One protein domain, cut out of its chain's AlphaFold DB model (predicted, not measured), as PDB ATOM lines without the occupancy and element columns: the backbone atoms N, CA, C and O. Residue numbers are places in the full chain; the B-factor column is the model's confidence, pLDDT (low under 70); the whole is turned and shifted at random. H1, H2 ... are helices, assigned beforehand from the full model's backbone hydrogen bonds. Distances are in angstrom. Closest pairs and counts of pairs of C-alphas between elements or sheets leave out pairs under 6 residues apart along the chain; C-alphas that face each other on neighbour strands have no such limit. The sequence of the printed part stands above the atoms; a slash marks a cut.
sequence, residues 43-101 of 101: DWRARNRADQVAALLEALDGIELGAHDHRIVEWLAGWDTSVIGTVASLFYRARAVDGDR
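Overview. This is residues 43 to 101 of the 101 residues of an uncharacterized protein of Lentzea flaviverrucosa (UniProt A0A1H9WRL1). Two long helices, H3 and H1, run the same way, shifted lengthwise so that residues 84 to 92 of H3 touch residues 52 to 59 of H1; the shorter H2 slants off to one side of H1. Residues 96 to 101 stick out at one end. The printed part has 59 residues with three named helices, in the order H1, H2, H3, and no named strand: all helix. It is flat, 43 by 25 by 13 A, and only just compact, close to loose, with a radius of gyration of the C-alphas of 12.1 A.

Along the chain. H3, residues 81 to 99, measures 26.8 A and ends at C-alpha 99 (39.499, 33.024, -30.940). H1, residues 43 to 59, measures 24.4 A from C-alpha 43 (13.859, 40.086, -58.640). H2 is residues 67 to 76, 14.3 A.

Arrangement. H3 and H1 touch at a shallow tilt of 18 degrees, the closest C-alphas being those of Ala 88 and Ala 59, 5.5 A apart. H1, with residues 53 to 57 alone, touches H2 at a steep tilt of 58 degrees, opposite ways; C-alphas 53 and 74 are closest, at 6.2 A. H2 and H3 are close but not clearly touching, C-alphas 76 and 84 being closest at 6.9 A. In H1, H2 and H3 every O i to N i+4 pair is within hydrogen-bond range.

Size, cuts and confidence. The C-alphas farthest apart, Asp 43 and Arg 101, are 43.5 A apart. The printed part has no cut; the link H2 to H3 is tight, H1 to H2 short. Residues 99 to 101 have pLDDT under 70.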
ATOM      1  N   ASP A  43      12.570  40.754 -58.425       94.44
ATOM      2  CA  ASP A  43      13.859  40.086 -58.640       94.44
ATOM      3  C   ASP A  43      14.960  40.737 -57.795       94.44
ATOM      4  O   ASP A  43      15.711  40.044 -57.102       94.44
ATOM      5  N   TRP A  44      15.005  42.074 -57.787       91.12
ATOM      6  CA  TRP A  44      15.934  42.841 -56.962       91.12
ATOM      7  C   TRP A  44      15.735  42.537 -55.472       91.12
ATOM      8  O   TRP A  44      16.694  42.208 -54.771       91.12
ATOM      9  N   ARG A  45      14.485  42.550 -54.984       90.56
ATOM     10  CA  ARG A  45      14.160  42.213 -53.587       90.56
ATOM     11  C   ARG A  45      14.558  40.786 -53.241       90.56
ATOM     12  O   ARG A  45      15.148  40.576 -52.184       90.56
ATOM     13  N   ALA A  46      14.256  39.816 -54.101       93.50
ATOM     14  CA  ALA A  46      14.594  38.414 -53.878       93.50
ATOM     15  C   ALA A  46      16.113  38.206 -53.819       93.50
ATOM     16  O   ALA A  46      16.614  37.522 -52.925       93.50
ATOM     17  N   ARG A  47      16.863  38.851 -54.720       93.75
ATOM     18  CA  ARG A  47      18.328  38.818 -54.731       93.75
ATOM     19  C   ARG A  47      18.923  39.478 -53.493       93.75
ATOM     20  O   ARG A  47      19.788  38.881 -52.857       93.75
ATOM     21  N   ASN A  48      18.460  40.675 -53.140       92.50
ATOM     22  CA  ASN A  48      18.927  41.383 -51.950       92.50
ATOM     23  C   ASN A  48      18.648  40.562 -50.684       92.50
ATOM     24  O   ASN A  48      19.520  40.393 -49.839       92.50
ATOM     25  N   ARG A  49      17.461  39.952 -50.603       94.38
ATOM     26  CA  ARG A  49      17.078  39.060 -49.509       94.38
ATOM     27  C   ARG A  49      17.990  37.845 -49.387       94.38
ATOM     28  O   ARG A  49      18.385  37.488 -48.279       94.38
ATOM     29  N   ALA A  50      18.318  37.213 -50.511       96.19
ATOM     30  CA  ALA A  50      19.231  36.077 -50.547       96.19
ATOM     31  C   ALA A  50      20.648  36.475 -50.106       96.19
ATOM     32  O   ALA A  50      21.273  35.747 -49.337       96.19
ATOM     33  N   ASP A  51      21.132  37.650 -50.525       95.44
ATOM     34  CA  ASP A  51      22.441  38.158 -50.105       95.44
ATOM     35  C   ASP A  51      22.483  38.492 -48.606       95.44
ATOM     36  O   ASP A  51      23.454  38.182 -47.917       95.44
ATOM     37  N   GLN A  52      21.394  39.046 -48.072       95.75
ATOM     38  CA  GLN A  52      21.224  39.304 -46.643       95.75
ATOM     39  C   GLN A  52      21.216  38.018 -45.806       95.75
ATOM     40  O   GLN A  52      21.849  37.974 -44.750       95.75
ATOM     41  N   VAL A  53      20.548  36.959 -46.280       98.19
ATOM     42  CA  VAL A  53      20.610  35.632 -45.644       98.19
ATOM     43  C   VAL A  53      22.038  35.094 -45.680       98.19
ATOM     44  O   VAL A  53      22.551  34.673 -44.645       98.19
ATOM     45  N   ALA A  54      22.701  35.149 -46.838       97.88
ATOM     46  CA  ALA A  54      24.075  34.677 -46.984       97.88
ATOM     47  C   ALA A  54      25.038  35.409 -46.035       97.88
ATOM     48  O   ALA A  54      25.815  34.758 -45.348       97.88
ATOM     49  N   ALA A  55      24.931  36.733 -45.913       96.69
ATOM     50  CA  ALA A  55      25.770  37.524 -45.016       96.69
ATOM     51  C   ALA A  55      25.606  37.137 -43.533       96.69
ATOM     52  O   ALA A  55      26.590  37.069 -42.795       96.69
ATOM     53  N   LEU A  56      24.374  36.861 -43.088       97.88
ATOM     54  CA  LEU A  56      24.120  36.394 -41.721       97.88
ATOM     55  C   LEU A  56      24.666  34.980 -41.493       97.88
ATOM     56  O   LEU A  56      25.253  34.727 -40.444       97.88
ATOM     57  N   LEU A  57      24.509  34.077 -42.467       97.88
ATOM     58  CA  LEU A  57      25.053  32.718 -42.385       97.88
ATOM     59  C   LEU A  57      26.585  32.711 -42.390       97.88
ATOM     60  O   LEU A  57      27.183  31.983 -41.609       97.88
ATOM     61  N   GLU A  58      27.225  33.556 -43.201       96.12
ATOM     62  CA  GLU A  58      28.682  33.749 -43.192       96.12
ATOM     63  C   GLU A  58      29.184  34.229 -41.821       96.12
ATOM     64  O   GLU A  58      30.220  33.774 -41.342       96.12
ATOM     65  N   ALA A  59      28.448  35.131 -41.166       95.50
ATOM     66  CA  ALA A  59      28.798  35.621 -39.835       95.50
ATOM     67  C   ALA A  59      28.608  34.558 -38.731       95.50
ATOM     68  O   ALA A  59      29.247  34.644 -37.681       95.50
ATOM     69  N   LEU A  60      27.748  33.565 -38.975       95.88
ATOM     70  CA  LEU A  60      27.458  32.429 -38.094       95.88
ATOM     71  C   LEU A  60      28.235  31.155 -38.475       95.88
ATOM     72  O   LEU A  60      27.967  30.092 -37.917       95.88
ATOM     73  N   ASP A  61      29.187  31.234 -39.408       94.69
ATOM     74  CA  ASP A  61      29.923  30.068 -39.900       94.69
ATOM     75  C   ASP A  61      30.570  29.258 -38.760       94.69
ATOM     76  O   ASP A  61      31.203  29.795 -37.843       94.69
ATOM     77  N   GLY A  62      30.408  27.936 -38.809       92.56
ATOM     78  CA  GLY A  62      30.867  27.012 -37.768       92.56
ATOM     79  C   GLY A  62      29.946  26.871 -36.549       92.56
ATOM     80  O   GLY A  62      30.299  26.134 -35.630       92.56
ATOM     81  N   ILE A  63      28.781  27.528 -36.525       94.44
ATOM     82  CA  ILE A  63      27.716  27.280 -35.543       94.44
ATOM     83  C   ILE A  63      26.691  26.321 -36.165       94.44
ATOM     84  O   ILE A  63      26.211  26.550 -37.274       94.44
ATOM     85  N   GLU A  64      26.343  25.243 -35.458       97.12
ATOM     86  CA  GLU A  64      25.235  24.371 -35.865       97.12
ATOM     87  C   GLU A  64      23.903  25.109 -35.681       97.12
ATOM     88  O   GLU A  64      23.600  25.584 -34.586       97.12
ATOM     89  N   LEU A  65      23.114  25.212 -36.753       97.62
ATOM     90  CA  LEU A  65      21.829  25.909 -36.753       97.62
ATOM     91  C   LEU A  65      20.676  24.916 -36.884       97.62
ATOM     92  O   LEU A  65      20.637  24.083 -37.792       97.62
ATOM     93  N   GLY A  66      19.696  25.037 -35.994       98.44
ATOM     94  CA  GLY A  66      18.439  24.314 -36.086       98.44
ATOM     95  C   GLY A  66      17.458  24.968 -37.062       98.44
ATOM     96  O   GLY A  66      17.616  26.102 -37.513       98.44
ATOM     97  N   ALA A  67      16.356  24.271 -37.345       98.50
ATOM     98  CA  ALA A  67      15.309  24.776 -38.239       98.50
ATOM     99  C   ALA A  67      14.691  26.108 -37.768       98.50
ATOM    100  O   ALA A  67      14.267  26.925 -38.587       98.50
ATOM    101  N   HIS A  68      14.620  26.335 -36.452       98.19
ATOM    102  CA  HIS A  68      14.133  27.604 -35.919       98.19
ATOM    103  C   HIS A  68      15.143  28.733 -36.144       98.19
ATOM    104  O   HIS A  68      14.737  29.812 -36.560       98.19
ATOM    105  N   ASP A  69      16.437  28.473 -35.964       98.31
ATOM    106  CA  ASP A  69      17.496  29.464 -36.182       98.31
ATOM    107  C   ASP A  69      17.540  29.891 -37.647       98.31
ATOM    108  O   ASP A  69      17.560  31.083 -37.941       98.31
ATOM    109  N   HIS A  70      17.421  28.933 -38.573       98.12
ATOM    110  CA  HIS A  70      17.265  29.232 -39.997       98.12
ATOM    111  C   HIS A  70      16.052  30.124 -40.267       98.12
ATOM    112  O   HIS A  70      16.179  31.125 -40.966       98.12
ATOM    113  N   ARG A  71      14.896  29.835 -39.657       98.25
ATOM    114  CA  ARG A  71      13.714  30.703 -39.773       98.25
ATOM    115  C   ARG A  71      13.962  32.099 -39.197       98.25
ATOM    116  O   ARG A  71      13.443  33.069 -39.740       98.25
ATOM    117  N   ILE A  72      14.729  32.225 -38.115       98.12
ATOM    118  CA  ILE A  72      15.090  33.529 -37.546       98.12
ATOM    119  C   ILE A  72      16.061  34.280 -38.458       98.12
ATOM    120  O   ILE A  72      15.864  35.473 -38.662       98.12
ATOM    121  N   VAL A  73      17.043  33.616 -39.071       98.00
ATOM    122  CA  VAL A  73      17.921  34.224 -40.087       98.00
ATOM    123  C   VAL A  73      17.099  34.697 -41.285       98.00
ATOM    124  O   VAL A  73      17.218  35.844 -41.722       98.00
ATOM    125  N   GLU A  74      16.196  33.847 -41.769       97.62
ATOM    126  CA  GLU A  74      15.240  34.211 -42.803       97.62
ATOM    127  C   GLU A  74      14.280  35.294 -42.338       97.62
ATOM    128  O   GLU A  74      13.787  36.015 -43.172       97.62
ATOM    129  N   TRP A  75      13.976  35.494 -41.065       97.38
ATOM    130  CA  TRP A  75      13.167  36.638 -40.641       97.38
ATOM    131  C   TRP A  75      14.015  37.918 -40.573       97.38
ATOM    132  O   TRP A  75      13.615  38.952 -41.112       97.38
ATOM    133  N   LEU A  76      15.221  37.829 -40.007       96.75
ATOM    134  CA  LEU A  76      16.169  38.932 -39.830       96.75
ATOM    135  C   LEU A  76      16.602  39.566 -41.146       96.75
ATOM    136  O   LEU A  76      16.642  40.787 -41.252       96.75
ATOM    137  N   ALA A  77      16.869  38.764 -42.172       95.69
ATOM    138  CA  ALA A  77      17.260  39.300 -43.469       95.69
ATOM    139  C   ALA A  77      16.127  40.104 -44.159       95.69
ATOM    140  O   ALA A  77      16.306  40.557 -45.272       95.69
ATOM    141  N   GLY A  78      14.933  40.239 -43.564       94.50
ATOM    142  CA  GLY A  78      13.842  41.063 -44.103       94.50
ATOM    143  C   GLY A  78      13.892  42.503 -43.616       94.50
ATOM    144  O   GLY A  78      13.128  43.338 -44.095       94.50
ATOM    145  N   TRP A  79      14.765  42.770 -42.649       96.12
ATOM    146  CA  TRP A  79      15.018  44.094 -42.119       96.12
ATOM    147  C   TRP A  79      15.966  44.875 -43.028       96.12
ATOM    148  O   TRP A  79      16.510  44.369 -44.012       96.12
ATOM    149  N   ASP A  80      16.136  46.151 -42.716       92.62
ATOM    150  CA  ASP A  80      17.031  47.024 -43.453       92.62
ATOM    151  C   ASP A  80      18.515  46.674 -43.221       92.62
ATOM    152  O   ASP A  80      18.905  45.950 -42.296       92.62
ATOM    153  N   THR A  81      19.363  47.219 -44.092       92.06
ATOM    154  CA  THR A  81      20.814  47.013 -44.079       92.06
ATOM    155  C   THR A  81      21.461  47.364 -42.742       92.06
ATOM    156  O   THR A  81      22.432  46.705 -42.365       92.06
ATOM    157  N   SER A  82      20.939  48.345 -42.000       93.69
ATOM    158  CA  SER A  82      21.535  48.748 -40.728       93.69
ATOM    159  C   SER A  82      21.383  47.690 -39.653       93.69
ATOM    160  O   SER A  82      22.341  47.385 -38.937       93.69
ATOM    161  N   VAL A  83      20.198  47.084 -39.580       95.62
ATOM    162  CA  VAL A  83      19.890  46.017 -38.633       95.62
ATOM    163  C   VAL A  83      20.760  44.809 -38.951       95.62
ATOM    164  O   VAL A  83      21.478  44.311 -38.084       95.62
ATOM    165  N   ILE A  84      20.767  44.383 -40.214       96.31
ATOM    166  CA  ILE A  84      21.503  43.192 -40.652       96.31
ATOM    167  C   ILE A  84      23.009  43.391 -40.481       96.31
ATOM    168  O   ILE A  84      23.680  42.539 -39.901       96.31
ATOM    169  N   GLY A  85      23.541  44.535 -40.919       95.56
ATOM    170  CA  GLY A  85      24.954  44.876 -40.760       95.56
ATOM    171  C   GLY A  85      25.378  44.945 -39.295       95.56
ATOM    172  O   GLY A  85      26.454  44.459 -38.944       95.56
ATOM    173  N   THR A  86      24.524  45.474 -38.415       96.44
ATOM    174  CA  THR A  86      24.799  45.526 -36.971       96.44
ATOM    175  C   THR A  86      24.845  44.127 -36.360       96.44
ATOM    176  O   THR A  86      25.781  43.816 -35.620       96.44
ATOM    177  N   VAL A  87      23.878  43.266 -36.688       97.38
ATOM    178  CA  VAL A  87      23.814  41.883 -36.187       97.38
ATOM    179  C   VAL A  87      24.996  41.054 -36.697       97.38
ATOM    180  O   VAL A  87      25.701  40.449 -35.890       97.38
ATOM    181  N   ALA A  88      25.288  41.092 -38.000       96.75
ATOM    182  CA  ALA A  88      26.451  40.410 -38.571       96.75
ATOM    183  C   ALA A  88      27.755  40.888 -37.909       96.75
ATOM    184  O   ALA A  88      28.603  40.085 -37.521       96.75
ATOM    185  N   SER A  89      27.894  42.201 -37.695       96.12
ATOM    186  CA  SER A  89      29.042  42.789 -37.002       96.12
ATOM    187  C   SER A  89      29.205  42.279 -35.566       96.12
ATOM    188  O   SER A  89      30.330  42.039 -35.125       96.12
ATOM    189  N   LEU A  90      28.102  42.088 -34.834       96.31
ATOM    190  CA  LEU A  90      28.130  41.509 -33.491       96.31
ATOM    191  C   LEU A  90      28.617  40.057 -33.507       96.31
ATOM    192  O   LEU A  90      29.474  39.726 -32.692       96.31
ATOM    193  N   PHE A  91      28.144  39.229 -34.442       95.25
ATOM    194  CA  PHE A  91      28.591  37.835 -34.560       95.25
ATOM    195  C   PHE A  91      30.085  37.727 -34.873       95.25
ATOM    196  O   PHE A  91      30.811  37.038 -34.154       95.25
ATOM    197  N   TYR A  92      30.580  38.485 -35.858       94.50
ATOM    198  CA  TYR A  92      32.014  38.511 -36.167       94.50
ATOM    199  C   TYR A  92      32.864  38.936 -34.962       94.50
ATOM    200  O   TYR A  92      33.897  38.322 -34.692       94.50
ATOM    201  N   ARG A  93      32.444  39.968 -34.213       93.44
ATOM    202  CA  ARG A  93      33.179  40.418 -33.018       93.44
ATOM    203  C   ARG A  93      33.118  39.416 -31.871       93.44
ATOM    204  O   ARG A  93      34.130  39.230 -31.205       93.44
ATOM    205  N   ALA A  94      31.971  38.782 -31.635       92.81
ATOM    206  CA  ALA A  94      31.839  37.756 -30.604       92.81
ATOM    207  C   ALA A  94      32.810  36.595 -30.868       92.81
ATOM    208  O   ALA A  94      33.565  36.212 -29.980       92.81
ATOM    209  N   ARG A  95      32.888  36.134 -32.122       88.38
ATOM    210  CA  ARG A  95      33.833  35.091 -32.533       88.38
ATOM    211  C   ARG A  95      35.295  35.505 -32.354       88.38
ATOM    212  O   ARG A  95      36.107  34.688 -31.936       88.38
ATOM    213  N   ALA A  96      35.639  36.755 -32.668       87.38
ATOM    214  CA  ALA A  96      37.005  37.250 -32.487       87.38
ATOM    215  C   ALA A  96      37.444  37.201 -31.011       87.38
ATOM    216  O   ALA A  96      38.578  36.837 -30.728       87.38
ATOM    217  N   VAL A  97      36.531  37.484 -30.074       84.38
ATOM    218  CA  VAL A  97      36.805  37.382 -28.629       84.38
ATOM    219  C   VAL A  97      37.042  35.935 -28.182       84.38
ATOM    220  O   VAL A  97      37.831  35.710 -27.266       84.38
ATOM    221  N   ASP A  98      36.378  34.959 -28.803       74.38
ATOM    222  CA  ASP A  98      36.571  33.539 -28.481       74.38
ATOM    223  C   ASP A  98      37.836  32.950 -29.116       74.38
ATOM    224  O   ASP A  98      38.454  32.078 -28.518       74.38
ATOM    225  N   GLY A  99      38.249  33.438 -30.291       65.38
ATOM    226  CA  GLY A  99      39.499  33.024 -30.940       65.38
ATOM    227  C   GLY A  99      40.774  33.530 -30.254       65.38
ATOM    228  O   GLY A  99      41.839  32.956 -30.468       65.38
ATOM    229  N   ASP A 100      40.667  34.576 -29.431       59.06
ATOM    230  CA  ASP A 100      41.769  35.146 -28.641       59.06
ATOM    231  C   ASP A 100      41.989  34.434 -27.282       59.06
ATOM    232  O   ASP A 100      42.856  34.849 -26.506       59.06
ATOM    233  N   ARG A 101      41.210  33.389 -26.959       49.59
ATOM    234  CA  ARG A 101      41.337  32.583 -25.728       49.59
ATOM    235  C   ARG A 101      41.983  31.228 -25.984       49.59
ATOM    236  O   ARG A 101      42.749  30.799 -25.093       49.59
TER     237      ARG A 101